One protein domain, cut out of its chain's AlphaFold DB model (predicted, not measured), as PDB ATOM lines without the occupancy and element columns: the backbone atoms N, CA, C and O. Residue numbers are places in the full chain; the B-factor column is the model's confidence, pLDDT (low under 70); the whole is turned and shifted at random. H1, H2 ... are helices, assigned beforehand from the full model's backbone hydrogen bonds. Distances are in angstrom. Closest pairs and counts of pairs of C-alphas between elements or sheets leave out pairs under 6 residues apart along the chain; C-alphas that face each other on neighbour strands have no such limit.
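This is residues 4 to 124 of the 163 residues of an uncharacterized protein of Moorea producens PAL-8-15-08-1 (UniProt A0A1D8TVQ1). Six mostly crossed helices make a compact body with H1 in its middle, H4, H5 and H6 packed on H1, and the H2-H3 hairpin beside H5 and H4; residues 116 to 124, mostly H6, stick out as an arm. The printed part has 121 residues, no named strand, class all helix, in order H1 to H6; compact, radius of gyration of the C-alphas 14.4 A, spans 52 by 29 by 23 A.

H1, residues 4 to 23, touches H5, residues 79 to 91, with residues 6 to 13 alone, closest C-alphas Ala 10 and Val 89, 5.7 A. H4, residues 64 to 77, is the hub, touching five helices. Every O i to N i+4 pair is within hydrogen-bond range except in H2, residues 29 to 46, 11 of 14.

H1, 29.1 A, starts at (-17.971, -29.173, 30.092). H3 is residues 48 to 55. H6, residues 100 to 123, 34.9 A, ends at (-38.812, -25.323, 17.723).

The printed part has no cut and no long link. pLDDT is under 70 at residues 26 to 30, 116 and 118 to 124.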
ATOM      1  N   ILE A   4     -18.084 -29.976  31.314       94.25
ATOM      2  CA  ILE A   4     -17.971 -29.173  30.092       94.25
ATOM      3  C   ILE A   4     -17.101 -27.925  30.288       94.25
ATOM      4  O   ILE A   4     -16.305 -27.593  29.414       94.25
ATOM      5  N   ALA A   5     -17.170 -27.274  31.455       94.69
ATOM      6  CA  ALA A   5     -16.332 -26.119  31.772       94.69
ATOM      7  C   ALA A   5     -14.855 -26.526  31.912       94.69
ATOM      8  O   ALA A   5     -13.969 -25.850  31.388       94.69
ATOM      9  N   SER A   6     -14.586 -27.667  32.556       95.25
ATOM     10  CA  SER A   6     -13.236 -28.239  32.620       95.25
ATOM     11  C   SER A   6     -12.711 -28.624  31.235       95.25
ATOM     12  O   SER A   6     -11.539 -28.387  30.943       95.25
ATOM     13  N   ALA A   7     -13.569 -29.181  30.375       96.56
ATOM     14  CA  ALA A   7     -13.222 -29.541  29.005       96.56
ATOM     15  C   ALA A   7     -12.871 -28.301  28.170       96.56
ATOM     16  O   ALA A   7     -11.804 -28.261  27.559       96.56
ATOM     17  N   ALA A   8     -13.705 -27.257  28.213       96.81
ATOM     18  CA  ALA A   8     -13.435 -25.973  27.569       96.81
ATOM     19  C   ALA A   8     -12.082 -25.396  28.009       96.81
ATOM     20  O   ALA A   8     -11.245 -25.045  27.177       96.81
ATOM     21  N   LEU A   9     -11.823 -25.377  29.318       96.69
ATOM     22  CA  LEU A   9     -10.572 -24.859  29.858       96.69
ATOM     23  C   LEU A   9      -9.357 -25.710  29.452       96.69
ATOM     24  O   LEU A   9      -8.301 -25.159  29.149       96.69
ATOM     25  N   ALA A  10      -9.482 -27.037  29.411       96.56
ATOM     26  CA  ALA A  10      -8.409 -27.922  28.965       96.56
ATOM     27  C   ALA A  10      -8.055 -27.706  27.486       96.56
ATOM     28  O   ALA A  10      -6.872 -27.586  27.154       96.56
ATOM     29  N   ILE A  11      -9.062 -27.588  26.611       97.25
ATOM     30  CA  ILE A  11      -8.859 -27.264  25.192       97.25
ATOM     31  C   ILE A  11      -8.197 -25.896  25.046       97.25
ATOM     32  O   ILE A  11      -7.198 -25.783  24.336       97.25
ATOM     33  N   ALA A  12      -8.683 -24.887  25.773       96.31
ATOM     34  CA  ALA A  12      -8.115 -23.546  25.733       96.31
ATOM     35  C   ALA A  12      -6.624 -23.540  26.099       96.31
ATOM     36  O   ALA A  12      -5.809 -22.952  25.391       96.31
ATOM     37  N   LYS A  13      -6.247 -24.262  27.162       94.75
ATOM     38  CA  LYS A  13      -4.848 -24.373  27.593       94.75
ATOM     39  C   LYS A  13      -3.977 -25.079  26.565       94.75
ATOM     40  O   LYS A  13      -2.891 -24.591  26.274       94.75
ATOM     41  N   VAL A  14      -4.428 -26.195  25.990       94.31
ATOM     42  CA  VAL A  14      -3.646 -26.902  24.961       94.31
ATOM     43  C   VAL A  14      -3.445 -26.036  23.721       94.31
ATOM     44  O   VAL A  14      -2.339 -25.999  23.184       94.31
ATOM     45  N   VAL A  15      -4.480 -25.318  23.284       93.56
ATOM     46  CA  VAL A  15      -4.384 -24.405  22.138       93.56
ATOM     47  C   VAL A  15      -3.423 -23.252  22.431       93.56
ATOM     48  O   VAL A  15      -2.553 -22.972  21.608       93.56
ATOM     49  N   ALA A  16      -3.513 -22.640  23.614       91.94
ATOM     50  CA  ALA A  16      -2.609 -21.567  24.017       91.94
ATOM     51  C   ALA A  16      -1.149 -22.048  24.094       91.94
ATOM     52  O   ALA A  16      -0.264 -21.412  23.529       91.94
ATOM     53  N   ILE A  17      -0.896 -23.214  24.701       89.94
ATOM     54  CA  ILE A  17       0.442 -23.826  24.746       89.94
ATOM     55  C   ILE A  17       0.982 -24.067  23.324       89.94
ATOM     56  O   ILE A  17       2.124 -23.716  23.029       89.94
ATOM     57  N   LYS A  18       0.162 -24.600  22.407       87.56
ATOM     58  CA  LYS A  18       0.568 -24.810  21.006       87.56
ATOM     59  C   LYS A  18       0.895 -23.506  20.274       87.56
ATOM     60  O   LYS A  18       1.788 -23.498  19.427       87.56
ATOM     61  N   ALA A  19       0.190 -22.415  20.572       87.19
ATOM     62  CA  ALA A  19       0.481 -21.113  19.977       87.19
ATOM     63  C   ALA A  19       1.890 -20.626  20.362       87.19
ATOM     64  O   ALA A  19       2.630 -20.172  19.490       87.19
ATOM     65  N   ILE A  20       2.292 -20.820  21.625       86.44
ATOM     66  CA  ILE A  20       3.647 -20.515  22.124       86.44
ATOM     67  C   ILE A  20       4.698 -21.410  21.444       86.44
ATOM     68  O   ILE A  20       5.747 -20.945  21.005       86.44
ATOM     69  N   GLU A  21       4.416 -22.707  21.284       84.06
ATOM     70  CA  GLU A  21       5.332 -23.640  20.607       84.06
ATOM     71  C   GLU A  21       5.625 -23.234  19.160       84.06
ATOM     72  O   GLU A  21       6.748 -23.399  18.679       84.06
ATOM     73  N   LYS A  22       4.632 -22.669  18.464       81.44
ATOM     74  CA  LYS A  22       4.793 -22.203  17.084       81.44
ATOM     75  C   LYS A  22       5.619 -20.919  16.988       81.44
ATOM     76  O   LYS A  22       6.329 -20.755  15.995       81.44
ATOM     77  N   THR A  23       5.547 -20.025  17.978       78.94
ATOM     78  CA  THR A  23       6.341 -18.781  17.995       78.94
ATOM     79  C   THR A  23       7.816 -19.023  18.330       78.94
ATOM     80  O   THR A  23       8.636 -18.120  18.174       78.94
ATOM     81  N   GLY A  24       8.180 -20.250  18.728       71.56
ATOM     82  CA  GLY A  24       9.553 -20.631  19.065       71.56
ATOM     83  C   GLY A  24      10.003 -20.137  20.441       71.56
ATOM     84  O   GLY A  24      11.175 -20.297  20.799       71.56
ATOM     85  N   GLU A  25       9.087 -19.564  21.227       70.88
ATOM     86  CA  GLU A  25       9.340 -19.152  22.601       70.88
ATOM     87  C   GLU A  25       9.508 -20.401  23.478       70.88
ATOM     88  O   GLU A  25       8.560 -21.068  23.881       70.88
ATOM     89  N   ASN A  26      10.761 -20.749  23.768       65.44
ATOM     90  CA  ASN A  26      11.131 -21.887  24.616       65.44
ATOM     91  C   ASN A  26      11.001 -21.570  26.120       65.44
ATOM     92  O   ASN A  26      11.751 -22.098  26.943       65.44
ATOM     93  N   VAL A  27      10.092 -20.673  26.504       55.03
ATOM     94  CA  VAL A  27       9.917 -20.260  27.901       55.03
ATOM     95  C   VAL A  27       9.218 -21.398  28.654       55.03
ATOM     96  O   VAL A  27       8.001 -21.481  28.704       55.03
ATOM     97  N   GLY A  28       9.991 -22.344  29.194       55.19
ATOM     98  CA  GLY A  28       9.478 -23.343  30.138       55.19
ATOM     99  C   GLY A  28       8.848 -24.616  29.554       55.19
ATOM    100  O   GLY A  28       8.090 -25.264  30.274       55.19
ATOM    101  N   GLN A  29       9.195 -25.032  28.324       56.56
ATOM    102  CA  GLN A  29       8.642 -26.230  27.643       56.56
ATOM    103  C   GLN A  29       8.493 -27.482  28.535       56.56
ATOM    104  O   GLN A  29       7.521 -28.219  28.412       56.56
ATOM    105  N   VAL A  30       9.390 -27.696  29.504       61.78
ATOM    106  CA  VAL A  30       9.343 -28.855  30.415       61.78
ATOM    107  C   VAL A  30       8.095 -28.879  31.311       61.78
ATOM    108  O   VAL A  30       7.602 -29.966  31.629       61.78
ATOM    109  N   LEU A  31       7.585 -27.721  31.745       74.00
ATOM    110  CA  LEU A  31       6.550 -27.674  32.781       74.00
ATOM    111  C   LEU A  31       5.165 -28.044  32.236       74.00
ATOM    112  O   LEU A  31       4.390 -28.704  32.930       74.00
ATOM    113  N   TRP A  32       4.866 -27.675  30.988       83.94
ATOM    114  CA  TRP A  32       3.550 -27.901  30.384       83.94
ATOM    115  C   TRP A  32       3.520 -29.073  29.404       83.94
ATOM    116  O   TRP A  32       2.449 -29.640  29.183       83.94
ATOM    117  N   ASP A  33       4.673 -29.519  28.889       84.38
ATOM    118  CA  ASP A  33       4.726 -30.654  27.962       84.38
ATOM    119  C   ASP A  33       4.206 -31.940  28.585       84.38
ATOM    120  O   ASP A  33       3.446 -32.668  27.951       84.38
ATOM    121  N   ARG A  34       4.582 -32.228  29.835       89.44
ATOM    122  CA  ARG A  34       4.126 -33.442  30.520       89.44
ATOM    123  C   ARG A  34       2.605 -33.462  30.709       89.44
ATOM    124  O   ARG A  34       2.002 -34.437  30.260       89.44
ATOM    125  N   PRO A  35       1.965 -32.464  31.354       91.31
ATOM    126  CA  PRO A  35       0.514 -32.482  31.518       91.31
ATOM    127  C   PRO A  35      -0.224 -32.444  30.173       91.31
ATOM    128  O   PRO A  35      -1.163 -33.217  29.995       91.31
ATOM    129  N   LYS A  36       0.230 -31.637  29.199       93.12
ATOM    130  CA  LYS A  36      -0.343 -31.595  27.841       93.12
ATOM    131  C   LYS A  36      -0.251 -32.957  27.154       93.12
ATOM    132  O   LYS A  36      -1.246 -33.441  26.625       93.12
ATOM    133  N   ARG A  37       0.920 -33.597  27.171       93.00
ATOM    134  CA  ARG A  37       1.136 -34.896  26.523       93.00
ATOM    135  C   ARG A  37       0.284 -35.988  27.156       93.00
ATOM    136  O   ARG A  37      -0.364 -36.713  26.418       93.00
ATOM    137  N   LEU A  38       0.242 -36.080  28.487       94.31
ATOM    138  CA  LEU A  38      -0.596 -37.068  29.180       94.31
ATOM    139  C   LEU A  38      -2.078 -36.896  28.832       94.31
ATOM    140  O   LEU A  38      -2.774 -37.874  28.576       94.31
ATOM    141  N   PHE A  39      -2.542 -35.647  28.779       97.12
ATOM    142  CA  PHE A  39      -3.890 -35.326  28.334       97.12
ATOM    143  C   PHE A  39      -4.150 -35.783  26.891       97.12
ATOM    144  O   PHE A  39      -5.106 -36.518  26.655       97.12
ATOM    145  N   LEU A  40      -3.284 -35.415  25.942       96.75
ATOM    146  CA  LEU A  40      -3.447 -35.788  24.533       96.75
ATOM    147  C   LEU A  40      -3.319 -37.300  24.306       96.75
ATOM    148  O   LEU A  40      -4.067 -37.856  23.511       96.75
ATOM    149  N   GLU A  41      -2.415 -37.987  25.005       96.75
ATOM    150  CA  GLU A  41      -2.267 -39.446  24.937       96.75
ATOM    151  C   GLU A  41      -3.513 -40.161  25.463       96.75
ATOM    152  O   GLU A  41      -4.000 -41.093  24.822       96.75
ATOM    153  N   SER A  42      -4.053 -39.710  26.599       96.75
ATOM    154  CA  SER A  42      -5.276 -40.265  27.183       96.75
ATOM    155  C   SER A  42      -6.482 -40.027  26.271       96.75
ATOM    156  O   SER A  42      -7.212 -40.966  25.945       96.75
ATOM    157  N   LEU A  43      -6.648 -38.798  25.768       97.12
ATOM    158  CA  LEU A  43      -7.729 -38.456  24.847       97.12
ATOM    159  C   LEU A  43      -7.616 -39.221  23.527       97.12
ATOM    160  O   LEU A  43      -8.626 -39.702  23.026       97.12
ATOM    161  N   ARG A  44      -6.406 -39.416  22.989       97.56
ATOM    162  CA  ARG A  44      -6.184 -40.123  21.715       97.56
ATOM    163  C   ARG A  44      -6.683 -41.564  21.751       97.56
ATOM    164  O   ARG A  44      -7.095 -42.076  20.717       97.56
ATOM    165  N   LYS A  45      -6.663 -42.213  22.919       94.00
ATOM    166  CA  LYS A  45      -7.221 -43.564  23.085       94.00
ATOM    167  C   LYS A  45      -8.739 -43.598  22.876       94.00
ATOM    168  O   LYS A  45      -9.242 -44.648  22.498       94.00
ATOM    169  N   GLN A  46      -9.441 -42.488  23.131       94.12
ATOM    170  CA  GLN A  46     -10.903 -42.409  23.026       94.12
ATOM    171  C   GLN A  46     -11.411 -41.628  21.818       94.12
ATOM    172  O   GLN A  46     -12.457 -41.967  21.280       94.12
ATOM    173  N   SER A  47     -10.684 -40.602  21.389       93.88
ATOM    174  CA  SER A  47     -11.026 -39.773  20.236       93.88
ATOM    175  C   SER A  47      -9.742 -39.345  19.508       93.88
ATOM    176  O   SER A  47      -9.231 -38.231  19.696       93.88
ATOM    177  N   PRO A  48      -9.137 -40.248  18.711       95.38
ATOM    178  CA  PRO A  48      -7.916 -39.953  17.962       95.38
ATOM    179  C   PRO A  48      -8.109 -38.823  16.941       95.38
ATOM    180  O   PRO A  48      -7.186 -38.037  16.701       95.38
ATOM    181  N   GLU A  49      -9.305 -38.701  16.367       94.88
ATOM    182  CA  GLU A  49      -9.698 -37.614  15.475       94.88
ATOM    183  C   GLU A  49      -9.705 -36.254  16.179       94.88
ATOM    184  O   GLU A  49      -9.132 -35.306  15.638       94.88
ATOM    185  N   THR A  50     -10.236 -36.163  17.406       94.56
ATOM    186  CA  THR A  50     -10.209 -34.916  18.187       94.56
ATOM    187  C   THR A  50      -8.781 -34.474  18.460       94.56
ATOM    188  O   THR A  50      -8.434 -33.312  18.254       94.56
ATOM    189  N   VAL A  51      -7.912 -35.403  18.869       96.06
ATOM    190  CA  VAL A  51      -6.497 -35.081  19.098       96.06
ATOM    191  C   VAL A  51      -5.827 -34.601  17.816       96.06
ATOM    192  O   VAL A  51      -5.101 -33.611  17.844       96.06
ATOM    193  N   THR A  52      -6.111 -35.248  16.686       95.19
ATOM    194  CA  THR A  52      -5.576 -34.836  15.382       95.19
ATOM    195  C   THR A  52      -6.033 -33.423  15.006       95.19
ATOM    196  O   THR A  52      -5.241 -32.643  14.481       95.19
ATOM    197  N   ALA A  53      -7.295 -33.072  15.270       94.56
ATOM    198  CA  ALA A  53      -7.818 -31.731  15.022       94.56
ATOM    199  C   ALA A  53      -7.107 -30.682  15.893       94.56
ATOM    200  O   ALA A  53      -6.630 -29.674  15.374       94.56
ATOM    201  N   ILE A  54      -6.943 -30.962  17.190       93.56
ATOM    202  CA  ILE A  54      -6.198 -30.100  18.121       93.56
ATOM    203  C   ILE A  54      -4.745 -29.931  17.661       93.56
ATOM    204  O   ILE A  54      -4.206 -28.826  17.686       93.56
ATOM    205  N   GLU A  55      -4.089 -31.005  17.217       92.19
ATOM    206  CA  GLU A  55      -2.688 -30.970  16.794       92.19
ATOM    207  C   GLU A  55      -2.439 -30.122  15.546       92.19
ATOM    208  O   GLU A  55      -1.338 -29.588  15.395       92.19
ATOM    209  N   LYS A  56      -3.454 -29.946  14.700       91.06
ATOM    210  CA  LYS A  56      -3.381 -29.120  13.491       91.06
ATOM    211  C   LYS A  56      -3.552 -27.626  13.754       91.06
ATOM    212  O   LYS A  56      -3.380 -26.837  12.833       91.06
ATOM    213  N   VAL A  57      -3.863 -27.204  14.977       88.75
ATOM    214  CA  VAL A  57      -3.922 -25.778  15.329       88.75
ATOM    215  C   VAL A  57      -2.500 -25.183  15.353       88.75
ATOM    216  O   VAL A  57      -1.589 -25.836  15.871       88.75
ATOM    217  N   PRO A  58      -2.270 -23.959  14.831       81.12
ATOM    218  CA  PRO A  58      -3.241 -23.031  14.229       81.12
ATOM    219  C   PRO A  58      -3.414 -23.182  12.708       81.12
ATOM    220  O   PRO A  58      -4.096 -22.374  12.088       81.12
ATOM    221  N   GLU A  59      -2.785 -24.179  12.087       87.62
ATOM    222  CA  GLU A  59      -2.793 -24.382  10.632       87.62
ATOM    223  C   GLU A  59      -4.195 -24.686  10.089       87.62
ATOM    224  O   GLU A  59      -4.506 -24.342   8.949       87.62
ATOM    225  N   GLN A  60      -5.051 -25.309  10.906       88.69
ATOM    226  CA  GLN A  60      -6.468 -25.511  10.617       88.69
ATOM    227  C   GLN A  60      -7.322 -24.963  11.767       88.69
ATOM    228  O   GLN A  60      -7.003 -25.229  12.932       88.69
ATOM    229  N   PRO A  61      -8.394 -24.205  11.467       88.19
ATOM    230  CA  PRO A  61      -9.305 -23.713  12.490       88.19
ATOM    231  C   PRO A  61     -10.002 -24.887  13.180       88.19
ATOM    232  O   PRO A  61     -10.427 -25.843  12.528       88.19
ATOM    233  N   LEU A  62     -10.109 -24.806  14.504       93.75
ATOM    234  CA  LEU A  62     -10.746 -25.828  15.326       93.75
ATOM    235  C   LEU A  62     -12.253 -25.562  15.428       93.75
ATOM    236  O   LEU A  62     -12.655 -24.433  15.712       93.75
ATOM    237  N   ASP A  63     -13.087 -26.592  15.268       95.25
ATOM    238  CA  ASP A  63     -14.485 -26.515  15.708       95.25
ATOM    239  C   ASP A  63     -14.524 -26.691  17.230       95.25
ATOM    240  O   ASP A  63     -14.535 -27.804  17.763       95.25
ATOM    241  N   TYR A  64     -14.469 -25.567  17.944       95.88
ATOM    242  CA  TYR A  64     -14.422 -25.568  19.402       95.88
ATOM    243  C   TYR A  64     -15.643 -26.230  20.043       95.88
ATOM    244  O   TYR A  64     -15.494 -26.903  21.062       95.88
ATOM    245  N   ALA A  65     -16.835 -26.065  19.463       95.38
ATOM    246  CA  ALA A  65     -18.044 -26.644  20.033       95.38
ATOM    247  C   ALA A  65     -17.996 -28.170  19.953       95.38
ATOM    248  O   ALA A  65     -18.234 -28.851  20.950       95.38
ATOM    249  N   GLU A  66     -17.640 -28.704  18.785       94.75
ATOM    250  CA  GLU A  66     -17.518 -30.144  18.589       94.75
ATOM    251  C   GLU A  66     -16.436 -30.743  19.493       94.75
ATOM    252  O   GLU A  66     -16.703 -31.686  20.238       94.75
ATOM    253  N   VAL A  67     -15.236 -30.162  19.498       96.44
ATOM    254  CA  VAL A  67     -14.097 -30.697  20.256       96.44
ATOM    255  C   VAL A  67     -14.343 -30.681  21.765       96.44
ATOM    256  O   VAL A  67     -14.003 -31.646  22.451       96.44
ATOM    257  N   VAL A  68     -14.967 -29.627  22.301       97.19
ATOM    258  CA  VAL A  68     -15.302 -29.564  23.733       97.19
ATOM    259  C   VAL A  68     -16.355 -30.606  24.105       97.19
ATOM    260  O   VAL A  68     -16.202 -31.268  25.130       97.19
ATOM    261  N   LEU A  69     -17.381 -30.812  23.275       95.38
ATOM    262  CA  LEU A  69     -18.415 -31.827  23.518       95.38
ATOM    263  C   LEU A  69     -17.867 -33.257  23.407       95.38
ATOM    264  O   LEU A  69     -18.240 -34.129  24.200       95.38
ATOM    265  N   GLN A  70     -16.964 -33.509  22.456       95.88
ATOM    266  CA  GLN A  70     -16.293 -34.803  22.326       95.88
ATOM    267  C   GLN A  70     -15.379 -35.072  23.527       95.88
ATOM    268  O   GLN A  70     -15.428 -36.162  24.099       95.88
ATOM    269  N   LEU A  71     -14.612 -34.072  23.977       97.00
ATOM    270  CA  LEU A  71     -13.792 -34.196  25.180       97.00
ATOM    271  C   LEU A  71     -14.642 -34.413  26.439       97.00
ATOM    272  O   LEU A  71     -14.324 -35.286  27.245       97.00
ATOM    273  N   GLU A  72     -15.723 -33.651  26.614       96.12
ATOM    274  CA  GLU A  72     -16.646 -33.823  27.738       96.12
ATOM    275  C   GLU A  72     -17.196 -35.259  27.771       96.12
ATOM    276  O   GLU A  72     -17.197 -35.914  28.817       96.12
ATOM    277  N   THR A  73     -17.619 -35.767  26.612       95.50
ATOM    278  CA  THR A  73     -18.115 -37.137  26.450       95.50
ATOM    279  C   THR A  73     -17.042 -38.165  26.806       95.50
ATOM    280  O   THR A  73     -17.293 -39.056  27.620       95.50
ATOM    281  N   ALA A  74     -15.828 -38.008  26.272       95.81
ATOM    282  CA  ALA A  74     -14.700 -38.890  26.554       95.81
ATOM    283  C   ALA A  74     -14.329 -38.892  28.047       95.81
ATOM    284  O   ALA A  74     -14.075 -39.952  28.616       95.81
ATOM    285  N   ALA A  75     -14.356 -37.732  28.708       95.88
ATOM    286  CA  ALA A  75     -14.088 -37.607  30.139       95.88
ATOM    287  C   ALA A  75     -15.181 -38.263  31.002       95.88
ATOM    288  O   ALA A  75     -14.870 -38.901  32.006       95.88
ATOM    289  N   LYS A  76     -16.458 -38.170  30.604       95.06
ATOM    290  CA  LYS A  76     -17.563 -38.871  31.286       95.06
ATOM    291  C   LYS A  76     -17.462 -40.393  31.158       95.06
ATOM    292  O   LYS A  76     -17.886 -41.107  32.061       95.06
ATOM    293  N   GLN A  77     -16.931 -40.886  30.040       95.25
ATOM    294  CA  GLN A  77     -16.823 -42.318  29.747       95.25
ATOM    295  C   GLN A  77     -15.519 -42.944  30.254       95.25
ATOM    296  O   GLN A  77     -15.496 -44.137  30.556       95.25
ATOM    297  N   ASN A  78     -14.440 -42.164  30.352       95.69
ATOM    298  CA  ASN A  78     -13.120 -42.647  30.740       95.69
ATOM    299  C   ASN A  78     -12.509 -41.804  31.879       95.69
ATOM    300  O   ASN A  78     -12.050 -40.681  31.638       95.69
ATOM    301  N   PRO A  79     -12.393 -42.366  33.098       95.44
ATOM    302  CA  PRO A  79     -11.746 -41.701  34.227       95.44
ATOM    303  C   PRO A  79     -10.295 -41.270  33.966       95.44
ATOM    304  O   PRO A  79      -9.874 -40.247  34.496       95.44
ATOM    305  N   GLU A  80      -9.537 -41.992  33.129       96.69
ATOM    306  CA  GLU A  80      -8.160 -41.617  32.761       96.69
ATOM    307  C   GLU A  80      -8.138 -40.296  31.972       96.69
ATOM    308  O   GLU A  80      -7.226 -39.483  32.126       96.69
ATOM    309  N   VAL A  81      -9.155 -40.048  31.139       97.12
ATOM    310  CA  VAL A  81      -9.293 -38.791  30.382       97.12
ATOM    311  C   VAL A  81      -9.688 -37.663  31.325       97.12
ATOM    312  O   VAL A  81      -9.073 -36.599  31.289       97.12
ATOM    313  N   ALA A  82     -10.656 -37.905  32.215       96.44
ATOM    314  CA  ALA A  82     -11.074 -36.920  33.210       96.44
ATOM    315  C   ALA A  82      -9.913 -36.490  34.122       96.44
ATOM    316  O   ALA A  82      -9.699 -35.295  34.324       96.44
ATOM    317  N   GLN A  83      -9.121 -37.449  34.612       96.38
ATOM    318  CA  GLN A  83      -7.956 -37.175  35.454       96.38
ATOM    319  C   GLN A  83      -6.862 -36.419  34.700       96.38
ATOM    320  O   GLN A  83      -6.306 -35.459  35.230       96.38
ATOM    321  N   ALA A  84      -6.553 -36.810  33.460       96.50
ATOM    322  CA  ALA A  84      -5.537 -36.119  32.670       96.50
ATOM    323  C   ALA A  84      -5.964 -34.679  32.321       96.50
ATOM    324  O   ALA A  84      -5.141 -33.763  32.356       96.50
ATOM    325  N   MET A  85      -7.255 -34.470  32.050       95.81
ATOM    326  CA  MET A  85      -7.863 -33.154  31.844       95.81
ATOM    327  C   MET A  85      -7.756 -32.280  33.102       95.81
ATOM    328  O   MET A  85      -7.269 -31.154  33.028       95.81
ATOM    329  N   GLU A  86      -8.167 -32.792  34.264       95.31
ATOM    330  CA  GLU A  86      -8.078 -32.065  35.536       95.31
ATOM    331  C   GLU A  86      -6.624 -31.740  35.902       95.31
ATOM    332  O   GLU A  86      -6.310 -30.614  36.292       95.31
ATOM    333  N   HIS A  87      -5.717 -32.697  35.715       95.00
ATOM    334  CA  HIS A  87      -4.292 -32.504  35.954       95.00
ATOM    335  C   HIS A  87      -3.705 -31.402  35.060       95.00
ATOM    336  O   HIS A  87      -2.950 -30.557  35.539       95.00
ATOM    337  N   LEU A  88      -4.078 -31.355  33.777       95.19
ATOM    338  CA  LEU A  88      -3.697 -30.264  32.877       95.19
ATOM    339  C   LEU A  88      -4.240 -28.912  33.363       95.19
ATOM    340  O   LEU A  88      -3.493 -27.936  33.447       95.19
ATOM    341  N   VAL A  89      -5.530 -28.860  33.704       94.12
ATOM    342  CA  VAL A  89      -6.200 -27.636  34.162       94.12
ATOM    343  C   VAL A  89      -5.603 -27.107  35.467       94.12
ATOM    344  O   VAL A  89      -5.515 -25.894  35.631       94.12
ATOM    345  N   THR A  90      -5.165 -27.970  36.373       92.94
ATOM    346  CA  THR A  90      -4.621 -27.558  37.677       92.94
ATOM    347  C   THR A  90      -3.123 -27.266  37.641       92.94
ATOM    348  O   THR A  90      -2.670 -26.364  38.342       92.94
ATOM    349  N   THR A  91      -2.355 -27.981  36.817       90.88
ATOM    350  CA  THR A  91      -0.886 -27.851  36.773       90.88
ATOM    351  C   THR A  91      -0.425 -26.659  35.941       90.88
ATOM    352  O   THR A  91       0.548 -25.997  36.289       90.88
ATOM    353  N   VAL A  92      -1.094 -26.387  34.819       87.94
ATOM    354  CA  VAL A  92      -0.702 -25.288  33.932       87.94
ATOM    355  C   VAL A  92      -1.348 -24.005  34.429       87.94
ATOM    356  O   VAL A  92      -2.573 -23.883  34.398       87.94
ATOM    357  N   ASN A  93      -0.559 -23.038  34.884       85.44
ATOM    358  CA  ASN A  93      -1.105 -21.768  35.347       85.44
ATOM    359  C   ASN A  93      -1.661 -20.962  34.163       85.44
ATOM    360  O   ASN A  93      -1.029 -20.836  33.120       85.44
ATOM    361  N   ALA A  94      -2.861 -20.405  34.334       83.44
ATOM    362  CA  ALA A  94      -3.514 -19.583  33.320       83.44
ATOM    363  C   ALA A  94      -2.734 -18.294  33.014       83.44
ATOM    364  O   ALA A  94      -2.765 -17.822  31.884       83.44
ATOM    365  N   GLN A  95      -2.025 -17.748  34.008       82.56
ATOM    366  CA  GLN A  95      -1.254 -16.507  33.868       82.56
ATOM    367  C   GLN A  95      -0.040 -16.650  32.945       82.56
ATOM    368  O   GLN A  95       0.439 -15.650  32.420       82.56
ATOM    369  N   ASP A  96       0.429 -17.880  32.729       83.12
ATOM    370  CA  ASP A  96       1.601 -18.143  31.898       83.12
ATOM    371  C   ASP A  96       1.236 -18.341  30.415       83.12
ATOM    372  O   ASP A  96       2.119 -18.482  29.570       83.12
ATOM    373  N   LEU A  97      -0.062 -18.382  30.089       86.75
ATOM    374  CA  LEU A  97      -0.556 -18.653  28.743       86.75
ATOM    375  C   LEU A  97      -1.084 -17.362  28.094       86.75
ATOM    376  O   LEU A  97      -2.191 -16.924  28.427       86.75
ATOM    377  N   PRO A  98      -0.347 -16.752  27.145       81.44
ATOM    378  CA  PRO A  98      -0.861 -15.621  26.387       81.44
ATOM    379  C   PRO A  98      -2.120 -16.027  25.610       81.44
ATOM    380  O   PRO A  98      -2.256 -17.164  25.156       81.44
ATOM    381  N   ASN A  99      -3.047 -15.082  25.459       86.75
ATOM    382  CA  ASN A  99      -4.296 -15.222  24.698       86.75
ATOM    383  C   ASN A  99      -5.271 -16.301  25.211       86.75
ATOM    384  O   ASN A  99      -6.271 -16.582  24.553       86.75
ATOM    385  N   LEU A 100      -5.040 -16.885  26.396       92.62
ATOM    386  CA  LEU A 100      -5.946 -17.882  26.972       92.62
ATOM    387  C   LEU A 100      -7.378 -17.345  27.123       92.62
ATOM    388  O   LEU A 100      -8.335 -18.065  26.847       92.62
ATOM    389  N   GLU A 101      -7.528 -16.088  27.544       94.25
ATOM    390  CA  GLU A 101      -8.840 -15.454  27.710       94.25
ATOM    391  C   GLU A 101      -9.595 -15.326  26.380       94.25
ATOM    392  O   GLU A 101     -10.780 -15.647  26.319       94.25
ATOM    393  N   GLU A 102      -8.905 -14.936  25.306       94.69
ATOM    394  CA  GLU A 102      -9.479 -14.852  23.958       94.69
ATOM    395  C   GLU A 102      -9.953 -16.229  23.478       94.69
ATOM    396  O   GLU A 102     -11.095 -16.381  23.045       94.69
ATOM    397  N   ILE A 103      -9.131 -17.266  23.664       95.38
ATOM    398  CA  ILE A 103      -9.492 -18.639  23.291       95.38
ATOM    399  C   ILE A 103     -10.717 -19.121  24.084       95.38
ATOM    400  O   ILE A 103     -11.609 -19.756  23.522       95.38
ATOM    401  N   ILE A 104     -10.804 -18.807  25.383       96.38
ATOM    402  CA  ILE A 104     -11.979 -19.138  26.206       96.38
ATOM    403  C   ILE A 104     -13.231 -18.425  25.680       96.38
ATOM    404  O   ILE A 104     -14.295 -19.039  25.601       96.38
ATOM    405  N   GLN A 105     -13.125 -17.148  25.302       96.44
ATOM    406  CA  GLN A 105     -14.248 -16.407  24.726       96.44
ATOM    407  C   GLN A 105     -14.725 -17.031  23.410       96.44
ATOM    408  O   GLN A 105     -15.933 -17.150  23.198       96.44
ATOM    409  N   ASP A 106     -13.806 -17.462  22.548       95.88
ATOM    410  CA  ASP A 106     -14.147 -18.120  21.286       95.88
ATOM    411  C   ASP A 106     -14.814 -19.481  21.502       95.88
ATOM    412  O   ASP A 106     -15.810 -19.792  20.843       95.88
ATOM    413  N   ILE A 107     -14.340 -20.258  22.479       96.50
ATOM    414  CA  ILE A 107     -14.990 -21.507  22.886       96.50
ATOM    415  C   ILE A 107     -16.415 -21.239  23.380       96.50
ATOM    416  O   ILE A 107     -17.347 -21.914  22.944       96.50
ATOM    417  N   ASN A 108     -16.611 -20.240  24.244       95.50
ATOM    418  CA  ASN A 108     -17.934 -19.912  24.778       95.50
ATOM    419  C   ASN A 108     -18.905 -19.498  23.665       95.50
ATOM    420  O   ASN A 108     -19.999 -20.053  23.578       95.50
ATOM    421  N   LYS A 109     -18.482 -18.615  22.748       95.75
ATOM    422  CA  LYS A 109     -19.293 -18.219  21.581       95.75
ATOM    423  C   LYS A 109     -19.661 -19.419  20.706       95.75
ATOM    424  O   LYS A 109     -20.789 -19.510  20.216       95.75
ATOM    425  N   ALA A 110     -18.721 -20.341  20.490       94.94
ATOM    426  CA  ALA A 110     -18.972 -21.547  19.710       94.94
ATOM    427  C   ALA A 110     -20.014 -22.452  20.389       94.94
ATOM    428  O   ALA A 110     -20.943 -22.917  19.725       94.94
ATOM    429  N   LEU A 111     -19.907 -22.655  21.706       92.69
ATOM    430  CA  LEU A 111     -20.856 -23.452  22.488       92.69
ATOM    431  C   LEU A 111     -22.256 -22.822  22.524       92.69
ATOM    432  O   LEU A 111     -23.239 -23.532  22.323       92.69
ATOM    433  N   GLU A 112     -22.357 -21.506  22.718       91.94
ATOM    434  CA  GLU A 112     -23.628 -20.765  22.678       91.94
ATOM    435  C   GLU A 112     -24.304 -20.885  21.306       91.94
ATOM    436  O   GLU A 112     -25.483 -21.226  21.209       91.94
ATOM    437  N   SER A 113     -23.543 -20.686  20.224       88.88
ATOM    438  CA  SER A 113     -24.036 -20.851  18.851       88.88
ATOM    439  C   SER A 113     -24.499 -22.286  18.575       88.88
ATOM    440  O   SER A 113     -25.517 -22.503  17.915       88.88
ATOM    441  N   HIS A 114     -23.785 -23.284  19.101       85.75
ATOM    442  CA  HIS A 114     -24.166 -24.688  18.968       85.75
ATOM    443  C   HIS A 114     -25.469 -25.009  19.720       85.75
ATOM    444  O   HIS A 114     -26.324 -25.717  19.185       85.75
ATOM    445  N   GLN A 115     -25.656 -24.463  20.927       77.88
ATOM    446  CA  GLN A 115     -26.897 -24.605  21.696       77.88
ATOM    447  C   GLN A 115     -28.076 -23.932  20.989       77.88
ATOM    448  O   GLN A 115     -29.076 -24.596  20.732       77.88
ATOM    449  N   ALA A 116     -27.918 -22.680  20.547       68.94
ATOM    450  CA  ALA A 116     -28.955 -21.956  19.813       68.94
ATOM    451  C   ALA A 116     -29.401 -22.696  18.541       68.94
ATOM    452  O   ALA A 116     -30.585 -22.718  18.213       68.94
ATOM    453  N   LYS A 117     -28.474 -23.364  17.836       71.81
ATOM    454  CA  LYS A 117     -28.823 -24.240  16.707       71.81
ATOM    455  C   LYS A 117     -29.699 -25.409  17.155       71.81
ATOM    456  O   LYS A 117     -30.711 -25.665  16.510       71.81
ATOM    457  N   ARG A 118     -29.345 -26.112  18.237       59.75
ATOM    458  CA  ARG A 118     -30.145 -27.238  18.761       59.75
ATOM    459  C   ARG A 118     -31.529 -26.796  19.227       59.75
ATOM    460  O   ARG A 118     -32.501 -27.495  18.951       59.75
ATOM    461  N   ASP A 119     -31.619 -25.633  19.858       60.53
ATOM    462  CA  ASP A 119     -32.891 -25.069  20.303       60.53
ATOM    463  C   ASP A 119     -33.757 -24.659  19.107       60.53
ATOM    464  O   ASP A 119     -34.938 -24.995  19.069       60.53
ATOM    465  N   ASN A 120     -33.167 -24.075  18.058       54.06
ATOM    466  CA  ASN A 120     -33.882 -23.793  16.813       54.06
ATOM    467  C   ASN A 120     -34.378 -25.062  16.092       54.06
ATOM    468  O   ASN A 120     -35.475 -25.040  15.539       54.06
ATOM    469  N   TYR A 121     -33.630 -26.173  16.117       50.41
ATOM    470  CA  TYR A 121     -34.106 -27.458  15.575       50.41
ATOM    471  C   TYR A 121     -35.241 -28.077  16.409       50.41
ATOM    472  O   TYR A 121     -36.061 -28.821  15.870       50.41
ATOM    473  N   ASN A 122     -35.323 -27.758  17.703       47.25
ATOM    474  CA  ASN A 122     -36.389 -28.231  18.588       47.25
ATOM    475  C   ASN A 122     -37.670 -27.375  18.521       47.25
ATOM    476  O   ASN A 122     -38.714 -27.830  18.984       47.25
ATOM    477  N   ILE A 123     -37.629 -26.185  17.910       48.03
ATOM    478  CA  ILE A 123     -38.812 -25.323  17.723       48.03
ATOM    479  C   ILE A 123     -39.648 -25.737  16.492       48.03
ATOM    480  O   ILE A 123     -40.846 -25.479  16.463       48.03
ATOM    481  N   GLU A 124     -39.102 -26.482  15.522       47.81
ATOM    482  CA  GLU A 124     -39.881 -26.976  14.364       47.81
ATOM    483  C   GLU A 124     -40.730 -28.236  14.638       47.81
ATOM    484  O   GLU A 124     -41.329 -28.792  13.715       47.81
TER     485      GLU A 124